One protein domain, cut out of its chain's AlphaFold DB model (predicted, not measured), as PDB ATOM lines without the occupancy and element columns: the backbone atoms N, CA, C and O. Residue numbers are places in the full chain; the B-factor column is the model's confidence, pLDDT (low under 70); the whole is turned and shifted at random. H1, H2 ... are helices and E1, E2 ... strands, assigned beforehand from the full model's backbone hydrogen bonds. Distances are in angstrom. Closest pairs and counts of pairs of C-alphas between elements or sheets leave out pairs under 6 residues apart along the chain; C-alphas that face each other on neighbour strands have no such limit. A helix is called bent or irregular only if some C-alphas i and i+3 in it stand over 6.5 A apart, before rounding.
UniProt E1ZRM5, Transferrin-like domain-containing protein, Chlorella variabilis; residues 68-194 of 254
ATOM      1  N   TYR A  68      -3.026 -15.631  44.959       90.38
ATOM      2  CA  TYR A  68      -2.245 -16.828  44.665       90.38
ATOM      3  C   TYR A  68      -1.492 -16.676  43.345       90.38
ATOM      4  O   TYR A  68      -1.809 -15.824  42.521       90.38
ATOM      5  N   TYR A  69      -0.499 -17.528  43.121       93.19
ATOM      6  CA  TYR A  69       0.321 -17.520  41.912       93.19
ATOM      7  C   TYR A  69       0.006 -18.724  41.021       93.19
ATOM      8  O   TYR A  69      -0.129 -19.844  41.523       93.19
ATOM      9  N   SER A  70      -0.110 -18.480  39.713       94.69
ATOM     10  CA  SER A  70      -0.176 -19.507  38.667       94.69
ATOM     11  C   SER A  70       1.241 -19.929  38.274       94.69
ATOM     12  O   SER A  70       2.093 -19.077  38.006       94.69
ATOM     13  N   VAL A  71       1.496 -21.236  38.230       95.75
ATOM     14  CA  VAL A  71       2.807 -21.824  37.913       95.75
ATOM     15  C   VAL A  71       2.680 -22.938  36.871       95.75
ATOM     16  O   VAL A  71       1.642 -23.596  36.774       95.75
ATOM     17  N   ALA A  72       3.756 -23.164  36.114       95.38
ATOM     18  CA  ALA A  72       3.933 -24.339  35.263       95.38
ATOM     19  C   ALA A  72       4.813 -25.361  35.997       95.38
ATOM     20  O   ALA A  72       6.025 -25.168  36.088       95.38
ATOM     21  N   VAL A  73       4.205 -26.423  36.527       95.06
ATOM     22  CA  VAL A  73       4.891 -27.511  37.234       95.06
ATOM     23  C   VAL A  73       5.313 -28.595  36.243       95.06
ATOM     24  O   VAL A  73       4.521 -29.051  35.414       95.06
ATOM     25  N   VAL A  74       6.564 -29.030  36.350       94.12
ATOM     26  CA  VAL A  74       7.175 -30.108  35.563       94.12
ATOM     27  C   VAL A  74       7.972 -31.040  36.479       94.12
ATOM     28  O   VAL A  74       8.353 -30.662  37.585       94.12
ATOM     29  N   LYS A  75       8.280 -32.251  36.005       93.19
ATOM     30  CA  LYS A  75       9.256 -33.136  36.665       93.19
ATOM     31  C   LYS A  75      10.631 -32.463  36.649       93.19
ATOM     32  O   LYS A  75      11.042 -31.957  35.606       93.19
ATOM     33  N   LYS A  76      11.385 -32.514  37.751       93.81
ATOM     34  CA  LYS A  76      12.710 -31.873  37.888       93.81
ATOM     35  C   LYS A  76      13.710 -32.339  36.823       93.81
ATOM     36  O   LYS A  76      14.546 -31.558  36.389       93.81
ATOM     37  N   SER A  77      13.561 -33.563  36.309       92.06
ATOM     38  CA  SER A  77      14.352 -34.106  35.191       92.06
ATOM     39  C   SER A  77      14.141 -33.412  33.835       92.06
ATOM     40  O   SER A  77      14.921 -33.647  32.916       92.06
ATOM     41  N   PHE A  78      13.083 -32.610  33.671       91.12
ATOM     42  CA  PHE A  78      12.867 -31.774  32.483       91.12
ATOM     43  C   PHE A  78      13.665 -30.459  32.543       91.12
ATOM     44  O   PHE A  78      13.911 -29.826  31.518       91.12
ATOM     45  N   CYS A  79      14.069 -30.039  33.743       91.69
ATOM     46  CA  CYS A  79      14.644 -28.727  33.977       91.69
ATOM     47  C   CYS A  79      16.160 -28.686  33.783       91.69
ATOM     48  O   CYS A  79      16.919 -29.462  34.361       91.69
ATOM     49  N   THR A  80      16.594 -27.698  33.009       88.69
ATOM     50  CA  THR A  80      17.983 -27.283  32.817       88.69
ATOM     51  C   THR A  80      18.085 -25.769  33.039       88.69
ATOM     52  O   THR A  80      17.073 -25.083  33.201       88.69
ATOM     53  N   ALA A  81      19.304 -25.225  33.051       86.06
ATOM     54  CA  ALA A  81      19.511 -23.779  33.174       86.06
ATOM     55  C   ALA A  81      18.879 -22.983  32.012       86.06
ATOM     56  O   ALA A  81      18.445 -21.852  32.216       86.06
ATOM     57  N   ASP A  82      18.786 -23.594  30.828       90.88
ATOM     58  CA  ASP A  82      18.286 -22.968  29.601       90.88
ATOM     59  C   ASP A  82      16.800 -23.272  29.320       90.88
ATOM     60  O   ASP A  82      16.264 -22.794  28.323       90.88
ATOM     61  N   THR A  83      16.116 -24.057  30.168       94.19
ATOM     62  CA  THR A  83      14.696 -24.405  29.978       94.19
ATOM     63  C   THR A  83      13.821 -23.153  29.927       94.19
ATOM     64  O   THR A  83      13.886 -22.292  30.801       94.19
ATOM     65  N   THR A  84      12.944 -23.066  28.932       93.50
ATOM     66  CA  THR A  84      11.998 -21.961  28.753       93.50
ATOM     67  C   THR A  84      10.559 -22.459  28.644       93.50
ATOM     68  O   THR A  84      10.281 -23.629  28.381       93.50
ATOM     69  N   LEU A  85       9.605 -21.530  28.735       91.62
ATOM     70  CA  LEU A  85       8.194 -21.811  28.458       91.62
ATOM     71  C   LEU A  85       7.935 -22.301  27.014       91.62
ATOM     72  O   LEU A  85       6.893 -22.903  26.763       91.62
ATOM     73  N   ARG A  86       8.861 -22.081  26.063       90.62
ATOM     74  CA  ARG A  86       8.752 -22.618  24.691       90.62
ATOM     75  C   ARG A  86       9.086 -24.102  24.611       90.62
ATOM     76  O   ARG A  86       8.538 -24.781  23.749       90.62
ATOM     77  N   ASP A  87       9.910 -24.611  25.521       91.50
ATOM     78  CA  ASP A  87      10.290 -26.027  25.567       91.50
ATOM     79  C   ASP A  87       9.156 -26.907  26.114       91.50
ATOM     80  O   ASP A  87       9.156 -28.119  25.925       91.50
ATOM     81  N   LEU A  88       8.119 -26.288  26.695       89.31
ATOM     82  CA  LEU A  88       6.841 -26.942  26.990       89.31
ATOM     83  C   LEU A  88       6.077 -27.368  25.720       89.31
ATOM     84  O   LEU A  88       5.083 -28.095  25.810       89.31
ATOM     85  N   LYS A  89       6.514 -26.926  24.532       86.56
ATOM     86  CA  LYS A  89       5.948 -27.370  23.259       86.56
ATOM     87  C   LYS A  89       6.105 -28.879  23.127       86.56
ATOM     88  O   LYS A  89       7.206 -29.417  23.134       86.56
ATOM     89  N   GLY A  90       4.987 -29.558  22.935       81.25
ATOM     90  CA  GLY A  90       4.943 -31.005  22.878       81.25
ATOM     91  C   GLY A  90       4.931 -31.682  24.250       81.25
ATOM     92  O   GLY A  90       5.182 -32.879  24.300       81.25
ATOM     93  N   LEU A  91       4.580 -30.981  25.346       85.06
ATOM     94  CA  LEU A  91       4.271 -31.530  26.688       85.06
ATOM     95  C   LEU A  91       2.750 -31.526  26.973       85.06
ATOM     96  O   LEU A  91       2.101 -30.576  26.595       85.06
ATOM     97  N   ARG A  92       2.138 -32.570  27.556       79.19
ATOM     98  CA  ARG A  92       0.679 -32.736  27.738       79.19
ATOM     99  C   ARG A  92       0.309 -31.823  28.880       79.19
ATOM    100  O   ARG A  92       0.715 -32.102  30.001       79.19
ATOM    101  N   ALA A  93      -0.446 -30.775  28.605       84.69
ATOM    102  CA  ALA A  93      -0.864 -29.866  29.647       84.69
ATOM    103  C   ALA A  93      -2.042 -30.450  30.438       84.69
ATOM    104  O   ALA A  93      -3.141 -30.639  29.917       84.69
ATOM    105  N   CYS A  94      -1.805 -30.717  31.719       85.50
ATOM    106  CA  CYS A  94      -2.844 -30.854  32.724       85.50
ATOM    107  C   CYS A  94      -3.238 -29.445  33.183       85.50
ATOM    108  O   CYS A  94      -2.463 -28.763  33.850       85.50
ATOM    109  N   HIS A  95      -4.435 -29.007  32.811       84.88
ATOM    110  CA  HIS A  95      -5.037 -27.761  33.285       84.88
ATOM    111  C   HIS A  95      -6.040 -28.084  34.398       84.88
ATOM    112  O   HIS A  95      -6.724 -29.103  34.311       84.88
ATOM    113  N   SER A  96      -6.179 -27.217  35.407       79.06
ATOM    114  CA  SER A  96      -7.182 -27.406  36.473       79.06
ATOM    115  C   SER A  96      -8.626 -27.442  35.940       79.06
ATOM    116  O   SER A  96      -9.484 -28.110  36.508       79.06
ATOM    117  N   GLY A  97      -8.881 -26.745  34.832       78.12
ATOM    118  CA  GLY A  97     -10.137 -26.741  34.085       78.12
ATOM    119  C   GLY A  97     -10.110 -25.658  33.006       78.12
ATOM    120  O   GLY A  97      -9.345 -24.701  33.122       78.12
ATOM    121  N   TYR A  98     -10.924 -25.802  31.959       78.75
ATOM    122  CA  TYR A  98     -11.130 -24.741  30.965       78.75
ATOM    123  C   TYR A  98     -11.725 -23.494  31.648       78.75
ATOM    124  O   TYR A  98     -12.491 -23.633  32.600       78.75
ATOM    125  N   ASP A  99     -11.307 -22.298  31.224       77.56
ATOM    126  CA  ASP A  99     -11.618 -20.990  31.838       77.56
ATOM    127  C   ASP A  99     -11.302 -20.819  33.341       77.56
ATOM    128  O   ASP A  99     -11.538 -19.754  33.918       77.56
ATOM    129  N   MET A 100     -10.672 -21.804  33.995       81.12
ATOM    130  CA  MET A 100     -10.174 -21.623  35.358       81.12
ATOM    131  C   MET A 100      -8.960 -20.696  35.381       81.12
ATOM    132  O   MET A 100      -8.009 -20.850  34.621       81.12
ATOM    133  N   THR A 101      -8.936 -19.773  36.335       82.88
ATOM    134  CA  THR A 101      -7.963 -18.673  36.368       82.88
ATOM    135  C   THR A 101      -6.510 -19.145  36.470       82.88
ATOM    136  O   THR A 101      -5.693 -18.807  35.616       82.88
ATOM    137  N   GLY A 102      -6.185 -19.962  37.479       81.06
ATOM    138  CA  GLY A 102      -4.815 -20.431  37.713       81.06
ATOM    139  C   GLY A 102      -4.313 -21.464  36.702       81.06
ATOM    140  O   GLY A 102      -3.112 -21.508  36.442       81.06
ATOM    141  N   GLY A 103      -5.215 -22.276  36.140       84.00
ATOM    142  CA  GLY A 103      -4.874 -23.385  35.244       84.00
ATOM    143  C   GLY A 103      -5.064 -23.108  33.752       84.00
ATOM    144  O   GLY A 103      -4.416 -23.770  32.948       84.00
ATOM    145  N   TRP A 104      -5.899 -22.142  33.364       87.94
ATOM    146  CA  TRP A 104      -6.214 -21.808  31.968       87.94
ATOM    147  C   TRP A 104      -6.003 -20.327  31.663       87.94
ATOM    148  O   TRP A 104      -5.094 -19.992  30.908       87.94
ATOM    149  N   THR A 105      -6.787 -19.427  32.263       85.31
ATOM    150  CA  THR A 105      -6.840 -18.014  31.841       85.31
ATOM    151  C   THR A 105      -5.481 -17.322  31.941       85.31
ATOM    152  O   THR A 105      -5.044 -16.690  30.983       85.31
ATOM    153  N   LEU A 106      -4.781 -17.478  33.070       89.88
ATOM    154  CA  LEU A 106      -3.453 -16.897  33.270       89.88
ATOM    155  C   LEU A 106      -2.366 -17.547  32.392       89.88
ATOM    156  O   LEU A 106      -1.693 -16.806  31.673       89.88
ATOM    157  N   PRO A 107      -2.175 -18.883  32.366       88.94
ATOM    158  CA  PRO A 107      -1.154 -19.491  31.515       88.94
ATOM    159  C   PRO A 107      -1.415 -19.285  30.021       88.94
ATOM    160  O   PRO A 107      -0.498 -18.903  29.299       88.94
ATOM    161  N   VAL A 108      -2.646 -19.458  29.534       89.25
ATOM    162  CA  VAL A 108      -2.963 -19.266  28.108       89.25
ATOM    163  C   VAL A 108      -2.888 -17.783  27.730       89.25
ATOM    164  O   VAL A 108      -2.279 -17.443  26.712       89.25
ATOM    165  N   GLY A 109      -3.417 -16.895  28.580       86.81
ATOM    166  CA  GLY A 109      -3.356 -15.441  28.408       86.81
ATOM    167  C   GLY A 109      -1.939 -14.860  28.470       86.81
ATOM    168  O   GLY A 109      -1.683 -13.832  27.852       86.81
ATOM    169  N   PHE A 110      -0.997 -15.529  29.139       88.69
ATOM    170  CA  PHE A 110       0.424 -15.176  29.107       88.69
ATOM    171  C   PHE A 110       1.134 -15.745  27.865       88.69
ATOM    172  O   PHE A 110       1.836 -15.034  27.140       88.69
ATOM    173  N   LEU A 111       0.949 -17.041  27.594       89.38
ATOM    174  CA  LEU A 111       1.725 -17.779  26.594       89.38
ATOM    175  C   LEU A 111       1.319 -17.469  25.143       89.38
ATOM    176  O   LEU A 111       2.181 -17.480  24.259       89.38
ATOM    177  N   ALA A 112       0.039 -17.204  24.864       87.56
ATOM    178  CA  ALA A 112      -0.417 -16.942  23.497       87.56
ATOM    179  C   ALA A 112       0.006 -15.548  22.973       87.56
ATOM    180  O   ALA A 112       0.622 -15.496  21.904       87.56
ATOM    181  N   PRO A 113      -0.194 -14.422  23.696       83.12
ATOM    182  CA  PRO A 113       0.286 -13.107  23.249       83.12
ATOM    183  C   PRO A 113       1.816 -13.006  23.210       83.12
ATOM    184  O   PRO A 113       2.362 -12.343  22.332       83.12
ATOM    185  N   GLY A 114       2.521 -13.718  24.099       80.62
ATOM    186  CA  GLY A 114       3.985 -13.840  24.078       80.62
ATOM    187  C   GLY A 114       4.551 -14.650  22.898       80.62
ATOM    188  O   GLY A 114       5.767 -14.851  22.812       80.62
ATOM    189  N   GLY A 115       3.695 -15.158  22.002       84.00
ATOM    190  CA  GLY A 115       4.099 -15.958  20.845       84.00
ATOM    191  C   GLY A 115       4.739 -17.296  21.221       84.00
ATOM    192  O   GLY A 115       5.523 -17.838  20.441       84.00
ATOM    193  N   VAL A 116       4.459 -17.812  22.423       87.06
ATOM    194  CA  VAL A 116       4.879 -19.154  22.843       87.06
ATOM    195  C   VAL A 116       3.920 -20.180  22.252       87.06
ATOM    196  O   VAL A 116       4.361 -21.066  21.524       87.06
ATOM    197  N   ILE A 117       2.614 -20.007  22.480       87.50
ATOM    198  CA  ILE A 117       1.558 -20.818  21.862       87.50
ATOM    199  C   ILE A 117       1.160 -20.181  20.516       87.50
ATOM    200  O   ILE A 117       0.663 -19.052  20.506       87.50
ATOM    201  N   PRO A 118       1.333 -20.865  19.366       85.81
ATOM    202  CA  PRO A 118       0.855 -20.374  18.077       85.81
ATOM    203  C   PRO A 118      -0.676 -20.356  18.018       85.81
ATOM    204  O   PRO A 118      -1.323 -21.324  18.413       85.81
ATOM    205  N   ARG A 119      -1.260 -19.294  17.452       86.12
ATOM    206  CA  ARG A 119      -2.713 -19.203  17.253       86.12
ATOM    207  C   ARG A 119      -3.185 -20.197  16.184       86.12
ATOM    208  O   ARG A 119      -2.784 -20.098  15.026       86.12
ATOM    209  N   VAL A 120      -4.098 -21.088  16.558       86.56
ATOM    210  CA  VAL A 120      -4.771 -22.060  15.686       86.56
ATOM    211  C   VAL A 120      -6.283 -21.850  15.774       86.56
ATOM    212  O   VAL A 120      -6.840 -21.755  16.859       86.56
ATOM    213  N   ALA A 121      -6.951 -21.762  14.625       86.81
ATOM    214  CA  ALA A 121      -8.404 -21.607  14.525       86.81
ATOM    215  C   ALA A 121      -8.898 -22.284  13.234       86.81
ATOM    216  O   ALA A 121      -9.256 -21.621  12.263       86.81
ATOM    217  N   THR A 122      -8.802 -23.614  13.183       88.31
ATOM    218  CA  THR A 122      -9.122 -24.432  11.996       88.31
ATOM    219  C   THR A 122     -10.509 -25.068  12.061       88.31
ATOM    220  O   THR A 122     -11.055 -25.448  11.027       88.31
ATOM    221  N   LYS A 123     -11.094 -25.156  13.257       87.19
ATOM    222  CA  LYS A 123     -12.476 -25.571  13.522       87.19
ATOM    223  C   LYS A 123     -13.307 -24.354  13.929       87.19
ATOM    224  O   LYS A 123     -12.843 -23.551  14.733       87.19
ATOM    225  N   ALA A 124     -14.507 -24.201  13.373       87.06
ATOM    226  CA  ALA A 124     -15.375 -23.047  13.648       87.06
ATOM    227  C   ALA A 124     -16.216 -23.209  14.930       87.06
ATOM    228  O   ALA A 124     -16.690 -22.226  15.486       87.06
ATOM    229  N   ASP A 125     -16.389 -24.449  15.382       89.31
ATOM    230  CA  ASP A 125     -17.188 -24.894  16.528       89.31
ATOM    231  C   ASP A 125     -16.384 -25.023  17.835       89.31
ATOM    232  O   ASP A 125     -16.958 -25.278  18.890       89.31
ATOM    233  N   VAL A 126     -15.060 -24.841  17.784       83.44
ATOM    234  CA  VAL A 126     -14.165 -24.949  18.948       83.44
ATOM    235  C   VAL A 126     -13.515 -23.590  19.227       83.44
ATOM    236  O   VAL A 126     -12.989 -22.986  18.288       83.44
ATOM    237  N   PRO A 127     -13.462 -23.109  20.483       87.56
ATOM    238  CA  PRO A 127     -12.717 -21.902  20.844       87.56
ATOM    239  C   PRO A 127     -11.262 -21.923  20.340       87.56
ATOM    240  O   PRO A 127     -10.584 -22.954  20.347       87.56
ATOM    241  N   ALA A 128     -10.789 -20.787  19.822       86.56
ATOM    242  CA  ALA A 128      -9.485 -20.704  19.155       86.56
ATOM    243  C   ALA A 128      -8.309 -20.870  20.135       86.56
ATOM    244  O   ALA A 128      -7.272 -21.425  19.780       86.56
ATOM    245  N   ASP A 129      -8.465 -20.423  21.375       85.75
ATOM    246  CA  ASP A 129      -7.534 -20.672  22.473       85.75
ATOM    247  C   ASP A 129      -7.425 -22.179  22.766       85.75
ATOM    248  O   ASP A 129      -6.319 -22.719  22.735       85.75
ATOM    249  N   ALA A 130      -8.552 -22.889  22.902       85.31
ATOM    250  CA  ALA A 130      -8.578 -24.336  23.119       85.31
ATOM    251  C   ALA A 130      -7.890 -25.113  21.984       85.31
ATOM    252  O   ALA A 130      -7.107 -26.030  22.239       85.31
ATOM    253  N   GLN A 131      -8.116 -24.712  20.728       89.12
ATOM    254  CA  GLN A 131      -7.409 -25.274  19.569       89.12
ATOM    255  C   GLN A 131      -5.901 -24.993  19.603       89.12
ATOM    256  O   GLN A 131      -5.106 -25.876  19.285       89.12
ATOM    257  N   SER A 132      -5.506 -23.776  19.986       87.94
ATOM    258  CA  SER A 132      -4.101 -23.350  20.055       87.94
ATOM    259  C   SER A 132      -3.333 -24.123  21.131       87.94
ATOM    260  O   SER A 132      -2.247 -24.638  20.871       87.94
ATOM    261  N   VAL A 133      -3.931 -24.273  22.316       86.44
ATOM    262  CA  VAL A 133      -3.410 -25.072  23.436       86.44
ATOM    263  C   VAL A 133      -3.282 -26.543  23.030       86.44
ATOM    264  O   VAL A 133      -2.194 -27.112  23.119       86.44
ATOM    265  N   ALA A 134      -4.349 -27.147  22.496       83.75
ATOM    266  CA  ALA A 134      -4.345 -28.550  22.073       83.75
ATOM    267  C   ALA A 134      -3.349 -28.850  20.933       83.75
ATOM    268  O   ALA A 134      -2.863 -29.974  20.821       83.75
ATOM    269  N   ALA A 135      -3.023 -27.863  20.093       82.25
ATOM    270  CA  ALA A 135      -2.011 -27.989  19.044       82.25
ATOM    271  C   ALA A 135      -0.565 -27.792  19.546       82.25
ATOM    272  O   ALA A 135       0.379 -28.178  18.853       82.25
ATOM    273  N   PHE A 136      -0.373 -27.178  20.717       83.38
ATOM    274  CA  PHE A 136       0.948 -26.881  21.275       83.38
ATOM    275  C   PHE A 136       1.455 -27.952  22.257       83.38
ATOM    276  O   PHE A 136       2.662 -28.165  22.332       83.38
ATOM    277  N   PHE A 137       0.568 -28.641  22.978       84.19
ATOM    278  CA  PHE A 137       0.894 -29.496  24.133       84.19
ATOM    279  C   PHE A 137       0.667 -31.020  23.865       84.19
ATOM    280  O   PHE A 137      -0.418 -31.393  23.431       84.19
ATOM    281  N   SER A 138       1.644 -31.928  24.126       67.31
ATOM    282  CA  SER A 138       1.518 -33.399  23.849       67.31
ATOM    283  C   SER A 138       2.291 -34.499  24.671       67.31
ATOM    284  O   SER A 138       2.006 -35.673  24.462       67.31
ATOM    285  N   GLY A 139       3.228 -34.198  25.585       62.59
ATOM    286  CA  GLY A 139       4.059 -35.082  26.466       62.59
ATOM    287  C   GLY A 139       3.723 -35.143  27.992       62.59
ATOM    288  O   GLY A 139       3.008 -36.054  28.367       62.59
ATOM    289  N   ASP A 140       4.184 -34.218  28.874       75.75
ATOM    290  CA  ASP A 140       3.719 -34.020  30.298       75.75
ATOM    291  C   ASP A 140       4.084 -32.604  30.884       75.75
ATOM    292  O   ASP A 140       5.268 -32.289  30.941       75.75
ATOM    293  N   VAL A 141       3.128 -31.773  31.357       89.00
ATOM    294  CA  VAL A 141       3.283 -30.508  32.157       89.00
ATOM    295  C   VAL A 141       1.973 -30.185  32.911       89.00
ATOM    296  O   VAL A 141       0.906 -30.537  32.419       89.00
ATOM    297  N   ALA A 142       1.988 -29.502  34.065       90.31
ATOM    298  CA  ALA A 142       0.765 -29.086  34.775       90.31
ATOM    299  C   ALA A 142       0.700 -27.571  35.050       90.31
ATOM    300  O   ALA A 142       1.659 -26.987  35.548       90.31
ATOM    301  N   PHE A 143      -0.448 -26.942  34.782       92.25
ATOM    302  CA  PHE A 143      -0.721 -25.538  35.109       92.25
ATOM    303  C   PHE A 143      -1.724 -25.445  36.261       92.25
ATOM    304  O   PHE A 143      -2.857 -25.921  36.146       92.25
ATOM    305  N   THR A 144      -1.310 -24.846  37.380       91.31
ATOM    306  CA  THR A 144      -2.088 -24.853  38.630       91.31
ATOM    307  C   THR A 144      -1.709 -23.699  39.573       91.31
ATOM    308  O   THR A 144      -0.790 -22.927  39.284       91.31
ATOM    309  N   LYS A 145      -2.412 -23.569  40.711       91.44
ATOM    310  CA  LYS A 145      -1.962 -22.742  41.844       91.44
ATOM    311  C   LYS A 145      -0.640 -23.311  42.388       91.44
ATOM    312  O   LYS A 145      -0.513 -24.521  42.545       91.44
ATOM    313  N   HIS A 146       0.317 -22.452  42.733       92.25
ATOM    314  CA  HIS A 146       1.573 -22.844  43.401       92.25
ATOM    315  C   HIS A 146       1.370 -23.715  44.658       92.25
ATOM    316  O   HIS A 146       2.127 -24.658  44.871       92.25
ATOM    317  N   SER A 147       0.316 -23.455  45.440       90.50
ATOM    318  CA  SER A 147      -0.050 -24.226  46.633       90.50
ATOM    319  C   SER A 147      -0.381 -25.688  46.345       90.50
ATOM    320  O   SER A 147      -0.059 -26.546  47.159       90.50
ATOM    321  N   THR A 148      -0.970 -26.006  45.185       90.94
ATOM    322  CA  THR A 148      -1.493 -27.351  44.888       90.94
ATOM    323  C   THR A 148      -0.432 -28.434  45.047       90.94
ATOM    324  O   THR A 148      -0.693 -29.462  45.658       90.94
ATOM    325  N   ILE A 149       0.775 -28.204  44.529       91.69
ATOM    326  CA  ILE A 149       1.883 -29.163  44.619       91.69
ATOM    327  C   ILE A 149       2.460 -29.240  46.046       91.69
ATOM    328  O   ILE A 149       2.824 -30.325  46.484       91.69
ATOM    329  N   MET A 150       2.459 -28.138  46.802       91.62
ATOM    330  CA  MET A 150       2.858 -28.120  48.220       91.62
ATOM    331  C   MET A 150       1.850 -28.828  49.135       91.62
ATOM    332  O   MET A 150       2.197 -29.278  50.224       91.62
ATOM    333  N   GLU A 151       0.589 -28.903  48.710       90.38
ATOM    334  CA  GLU A 151      -0.478 -29.588  49.430       90.38
ATOM    335  C   GLU A 151      -0.482 -31.088  49.108       90.38
ATOM    336  O   GLU A 151      -0.429 -31.898  50.030       90.38
ATOM    337  N   VAL A 152      -0.481 -31.473  47.823       91.69
ATOM    338  CA  VAL A 152      -0.737 -32.870  47.411       91.69
ATOM    339  C   VAL A 152       0.497 -33.767  47.261       91.69
ATOM    340  O   VAL A 152       0.315 -34.973  47.087       91.69
ATOM    341  N   ALA A 153       1.725 -33.235  47.277       93.00
ATOM    342  CA  ALA A 153       2.949 -34.051  47.258       93.00
ATOM    343  C   ALA A 153       3.014 -35.013  48.461       93.00
ATOM    344  O   ALA A 153       2.340 -34.796  49.468       93.00
ATOM    345  N   ALA A 154       3.810 -36.080  48.370       94.56
ATOM    346  CA  ALA A 154       3.937 -37.076  49.439       94.56
ATOM    347  C   ALA A 154       4.559 -36.498  50.732       94.56
ATOM    348  O   ALA A 154       4.192 -36.918  51.831       94.56
ATOM    349  N   ASP A 155       5.423 -35.489  50.595       94.69
ATOM    350  CA  ASP A 155       5.991 -34.640  51.652       94.69
ATOM    351  C   ASP A 155       5.194 -33.334  51.895       94.69
ATOM    352  O   ASP A 155       5.642 -32.454  52.633       94.69
ATOM    353  N   GLY A 156       4.017 -33.199  51.272       91.75
ATOM    354  CA  GLY A 156       3.158 -32.016  51.327       91.75
ATOM    355  C   GLY A 156       2.296 -31.896  52.591       91.75
ATOM    356  O   GLY A 156       2.340 -32.720  53.506       91.75
ATOM    357  N   THR A 157       1.477 -30.842  52.652       90.25
ATOM    358  CA  THR A 157       0.635 -30.537  53.828       90.25
ATOM    359  C   THR A 157      -0.672 -31.337  53.907       90.25
ATOM    360  O   THR A 157      -1.217 -31.489  55.003       90.25
ATOM    361  N   ALA A 158      -1.164 -31.882  52.789       89.00
ATOM    362  CA  ALA A 158      -2.309 -32.795  52.719       89.00
ATOM    363  C   ALA A 158      -2.056 -33.904  51.666       89.00
ATOM    364  O   ALA A 158      -2.736 -33.960  50.629       89.00
ATOM    365  N   PRO A 159      -1.069 -34.790  51.918       91.38
ATOM    366  CA  PRO A 159      -0.570 -35.756  50.944       91.38
ATOM    367  C   PRO A 159      -1.677 -36.692  50.460       91.38
ATOM    368  O   PRO A 159      -2.458 -37.241  51.243       91.38
ATOM    369  N   GLN A 160      -1.737 -36.894  49.146       88.38
ATOM    370  CA  GLN A 160      -2.781 -37.697  48.514       88.38
ATOM    371  C   GLN A 160      -2.317 -39.134  48.276       88.38
ATOM    372  O   GLN A 160      -1.210 -39.362  47.808       88.38
ATOM    373  N   ALA A 161      -3.188 -40.123  48.495       89.62
ATOM    374  CA  ALA A 161      -2.832 -41.545  48.357       89.62
ATOM    375  C   ALA A 161      -2.409 -41.979  46.932       89.62
ATOM    376  O   ALA A 161      -1.834 -43.052  46.762       89.62
ATOM    377  N   TRP A 162      -2.707 -41.171  45.909       87.25
ATOM    378  CA  TRP A 162      -2.257 -41.364  44.524       87.25
ATOM    379  C   TRP A 162      -0.940 -40.638  44.200       87.25
ATOM    380  O   TRP A 162      -0.353 -40.875  43.143       87.25
ATOM    381  N   SER A 163      -0.493 -39.743  45.081       89.56
ATOM    382  CA  SER A 163       0.696 -38.915  44.914       89.56
ATOM    383  C   SER A 163       1.908 -39.640  45.490       89.56
ATOM    384  O   SER A 163       2.006 -39.867  46.693       89.56
ATOM    385  N   ALA A 164       2.809 -40.059  44.605       89.25
ATOM    386  CA  ALA A 164       4.007 -40.834  44.938       89.25
ATOM    387  C   ALA A 164       5.306 -40.061  44.641       89.25
ATOM    388  O   ALA A 164       6.340 -40.675  44.396       89.25
ATOM    389  N   PHE A 165       5.219 -38.731  44.585       90.62
ATOM    390  CA  PHE A 165       6.328 -37.815  44.328       90.62
ATOM    391  C   PHE A 165       6.466 -36.831  45.489       90.62
ATOM    392  O   PHE A 165       5.456 -36.371  46.032       90.62
ATOM    393  N   ASP A 166       7.700 -36.472  45.815       94.94
ATOM    394  CA  ASP A 166       7.997 -35.389  46.750       94.94
ATOM    395  C   ASP A 166       8.036 -34.045  45.997       94.94
ATOM    396  O   ASP A 166       8.227 -33.994  44.774       94.94
ATOM    397  N   MET A 167       7.920 -32.918  46.704       94.25
ATOM    398  CA  MET A 167       8.129 -31.584  46.122       94.25
ATOM    399  C   MET A 167       9.503 -31.470  45.445       94.25
ATOM    400  O   MET A 167       9.648 -30.771  44.441       94.25
ATOM    401  N   ALA A 168      10.501 -32.191  45.965       94.81
ATOM    402  CA  ALA A 168      11.855 -32.251  45.426       94.81
ATOM    403  C   ALA A 168      11.968 -32.968  44.064       94.81
ATOM    404  O   ALA A 168      12.956 -32.731  43.365       94.81
ATOM    405  N   ASP A 169      10.986 -33.785  43.663       95.00
ATOM    406  CA  ASP A 169      10.916 -34.426  42.337       95.00
ATOM    407  C   ASP A 169      10.343 -33.496  41.255       95.00
ATOM    408  O   ASP A 169      10.418 -33.789  40.055       95.00
ATOM    409  N   MET A 170       9.771 -32.366  41.671       95.12
ATOM    410  CA  MET A 170       9.112 -31.386  40.816       95.12
ATOM    411  C   MET A 170       9.898 -30.071  40.762       95.12
ATOM    412  O   MET A 170      10.785 -29.790  41.569       95.12
ATOM    413  N   ALA A 171       9.583 -29.258  39.763       96.06
ATOM    414  CA  ALA A 171      10.131 -27.924  39.579       96.06
ATOM    415  C   ALA A 171       9.101 -27.022  38.888       96.06
ATOM    416  O   ALA A 171       8.177 -27.507  38.229       96.06
ATOM    417  N   ILE A 172       9.276 -25.711  39.022       96.69
ATOM    418  CA  ILE A 172       8.457 -24.697  38.351       96.69
ATOM    419  C   ILE A 172       9.268 -23.999  37.256       96.69
ATOM    420  O   ILE A 172      10.415 -23.615  37.482       96.69
ATOM    421  N   VAL A 173       8.688 -23.858  36.060       96.00
ATOM    422  CA  VAL A 173       9.346 -23.212  34.907       96.00
ATOM    423  C   VAL A 173       9.130 -21.703  34.954       96.00
ATOM    424  O   VAL A 173       7.992 -21.233  35.027       96.00
ATOM    425  N   CYS A 174      10.216 -20.934  34.881       95.88
ATOM    426  CA  CYS A 174      10.179 -19.491  35.084       95.88
ATOM    427  C   CYS A 174      10.015 -18.731  33.756       95.88
ATOM    428  O   CYS A 174      10.697 -19.054  32.779       95.88
ATOM    429  N   PRO A 175       9.193 -17.661  33.686       93.56
ATOM    430  CA  PRO A 175       9.104 -16.835  32.478       93.56
ATOM    431  C   PRO A 175      10.416 -16.142  32.086       93.56
ATOM    432  O   PRO A 175      10.616 -15.827  30.916       93.56
ATOM    433  N   SER A 176      11.320 -15.940  33.048       92.44
ATOM    434  CA  SER A 176      12.685 -15.437  32.848       92.44
ATOM    435  C   SER A 176      13.641 -16.437  32.183       92.44
ATOM    436  O   SER A 176      14.769 -16.064  31.873       92.44
ATOM    437  N   GLY A 177      13.221 -17.693  31.999       93.25
ATOM    438  CA  GLY A 177      14.103 -18.820  31.705       93.25
ATOM    439  C   GLY A 177      14.611 -19.510  32.974       93.25
ATOM    440  O   GLY A 177      14.579 -18.940  34.071       93.25
ATOM    441  N   GLY A 178      15.051 -20.754  32.796       95.38
ATOM    442  CA  GLY A 178      15.383 -21.695  33.856       95.38
ATOM    443  C   GLY A 178      14.153 -22.273  34.564       95.38
ATOM    444  O   GLY A 178      12.996 -21.954  34.270       95.38
ATOM    445  N   CYS A 179      14.430 -23.118  35.552       96.25
ATOM    446  CA  CYS A 179      13.450 -23.571  36.530       96.25
ATOM    447  C   CYS A 179      13.908 -23.236  37.947       96.25
ATOM    448  O   CYS A 179      15.101 -23.049  38.197       96.25
ATOM    449  N   LYS A 180      12.958 -23.253  38.877       96.69
ATOM    450  CA  LYS A 180      13.196 -23.120  40.313       96.69
ATOM    451  C   LYS A 180      12.499 -24.212  41.116       96.69
ATOM    452  O   LYS A 180      11.695 -24.981  40.578       96.69
ATOM    453  N   GLU A 181      12.823 -24.285  42.403       95.81
ATOM    454  CA  GLU A 181      12.099 -25.149  43.332       95.81
ATOM    455  C   GLU A 181      10.675 -24.629  43.552       95.81
ATOM    456  O   GLU A 181      10.405 -23.433  43.444       95.81
ATOM    457  N   VAL A 182       9.751 -25.541  43.860       95.06
ATOM    458  CA  VAL A 182       8.317 -25.249  44.033       95.06
ATOM    459  C   VAL A 182       8.069 -24.133  45.062       95.06
ATOM    460  O   VAL A 182       7.185 -23.296  44.876       95.06
ATOM    461  N   SER A 183       8.887 -24.082  46.115       93.44
ATOM    462  CA  SER A 183       8.885 -23.069  47.178       93.44
ATOM    463  C   SER A 183       9.244 -21.652  46.712       93.44
ATOM    464  O   SER A 183       8.831 -20.682  47.341       93.44
ATOM    465  N   GLU A 184       9.958 -21.486  45.597       95.44
ATOM    466  CA  GLU A 184      10.431 -20.176  45.128       95.44
ATOM    467  C   GLU A 184       9.423 -19.426  44.232       95.44
ATOM    468  O   GLU A 184       9.787 -18.446  43.566       95.44
ATOM    469  N   PHE A 185       8.158 -19.864  44.212       95.06
ATOM    470  CA  PHE A 185       7.082 -19.342  43.359       95.06
ATOM    471  C   PHE A 185       6.940 -17.812  43.386       95.06
ATOM    472  O   PHE A 185       6.666 -17.211  42.349       95.06
ATOM    473  N   LEU A 186       7.200 -17.145  44.519       93.88
ATOM    474  CA  LEU A 186       7.188 -15.676  44.622       93.88
ATOM    475  C   LEU A 186       8.131 -15.003  43.609       93.88
ATOM    476  O   LEU A 186       7.830 -13.925  43.104       93.88
ATOM    477  N   SER A 187       9.245 -15.661  43.275       94.88
ATOM    478  CA  SER A 187      10.232 -15.204  42.288       94.88
ATOM    479  C   SER A 187      10.085 -15.850  40.904       94.88
ATOM    480  O   SER A 187      10.739 -15.418  39.957       94.88
ATOM    481  N   CYS A 188       9.259 -16.892  40.779       96.38
ATOM    482  CA  CYS A 188       9.094 -17.686  39.565       96.38
ATOM    483  C   CYS A 188       7.646 -18.167  39.435       96.38
ATOM    484  O   CYS A 188       7.259 -19.231  39.906       96.38
ATOM    485  N   HIS A 189       6.831 -17.352  38.780       95.94
ATOM    486  CA  HIS A 189       5.430 -17.629  38.493       95.94
ATOM    487  C   HIS A 189       5.059 -17.027  37.143       95.94
ATOM    488  O   HIS A 189       5.729 -16.118  36.663       95.94
ATOM    489  N   ILE A 190       3.974 -17.511  36.544       94.00
ATOM    490  CA  ILE A 190       3.434 -16.959  35.298       94.00
ATOM    491  C   ILE A 190       2.733 -15.627  35.583       94.00
ATOM    492  O   ILE A 190       2.985 -14.631  34.914       94.00
ATOM    493  N   ALA A 191       1.854 -15.617  36.589       91.81
ATOM    494  CA  ALA A 191       1.112 -14.439  37.020       91.81
ATOM    495  C   ALA A 191       0.608 -14.593  38.465       91.81
ATOM    496  O   ALA A 191       0.350 -15.710  38.927       91.81
ATOM    497  N   ARG A 192       0.419 -13.459  39.150       90.75
ATOM    498  CA  ARG A 192      -0.379 -13.353  40.381       90.75
ATOM    499  C   ARG A 192      -1.861 -13.234  40.008       90.75
ATOM    500  O   ARG A 192      -2.207 -12.501  39.088       90.75
ATOM    501  N   SER A 193      -2.713 -13.928  40.745       88.00
ATOM    502  CA  SER A 193      -4.172 -13.832  40.715       88.00
ATOM    503  C   SER A 193      -4.667 -13.287  42.054       88.00
ATOM    504  O   SER A 193      -4.143 -13.723  43.083       88.00
ATOM    505  N   PRO A 194      -5.716 -12.448  42.098       87.50
ATOM    506  CA  PRO A 194      -6.541 -12.365  43.299       87.50
ATOM    507  C   PRO A 194      -7.160 -13.745  43.589       87.50
ATOM    508  O   PRO A 194      -7.406 -14.533  42.664       87.50
TER     509      PRO A 194
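This is residues 68 to 194 of the 254 residues of the protein "Transferrin-like domain-containing protein" of Chlorella variabilis (UniProt E1ZRM5). A small, strongly twisted sheet of five strands is built round the long strand E1, with H1 on one face, H3 on the opposite face and H4 over E1. H2 and the long loop of residues 112 to 127 lie off the sheet at one end of the longest axis, and the loop of residues 153 to 169 lies at the other end. The printed part has 127 residues, under half of them in named elements, in the order E1, E2, H1, H2, E3, H3, E4, H4, E5; the class is mixed, helices and strands. The branched sheet pairs E1 antiparallel with E3, E4 and E5, and E2 parallel with E3. The whole is compact, with a radius of gyration of the C-alphas of 14.3 A and spans of 45 by 31 by 29 A.

E1, residues 68 to 75, has E3, residues 141 to 145, on one side, with N 73 and O 142 2.8 A apart. On the other side its pairing is staggered: E5, residues 191 to 194, lies beside residues 68 to 70, with N 70 and O 191 at 2.9 A, and E4, residues 170 to 173, beside residues 72 to 75, with N 74 and O 171 at 2.9 A. E2, residues 93 to 95, is parallel to E3, with N 94 and O 141 at 2.8 A. E2, H1 (residues 101 to 111), H2 (residues 128 to 136) and E3 form a strand-helix-strand unit, two parallel neighbour strands with helices between, whose crossover is left-handed. H1 is on the sheet; its closest C-alphas to E3 are Gly 103 and Thr 144, 4.6 A. H2 is not on it, and is close to but not clearly touching H1, Val 108 to Asp 129 being the closest C-alphas at 7.4 A. H3, residues 146 to 152, is on the opposite face from H1, at a height over the sheet of 8.4 A. H4, residues 182 to 187, touches H3 at a shallow tilt of 13 degrees, opposite ways, the closest C-alphas being His 146 and Phe 185, 6.5 A. In H2 every O i to N i+4 pair is within hydrogen-bond range, against 4 of 7 in H1, 2 of 3 in H3 and 0 of 2 in H4, where 1 of 3 O i to N i+3 pairs is.

E1 begins at C-alpha 68 (-2.245, -16.828, 44.665) and is 21.5 A long. H1 spans 13.8 A, E3 13.5 A and H2 12.3 A. H1 is only just irregular, with C-alphas 103 and 106 6.9 A apart; H4 is irregular, with C-alphas 183 and 186 8.0 A apart. E5 ends at C-alpha 194 (-6.541, -12.365, 43.299).

The C-alphas farthest apart are those of Ala 124 and Asp 155, 45.1 A. The printed part has no cut. The links E1 to E2, H1 to H2 and H3 to E4 are long. Mean pLDDT of the printed part is 89.1; residues 138 to 139 are under 70.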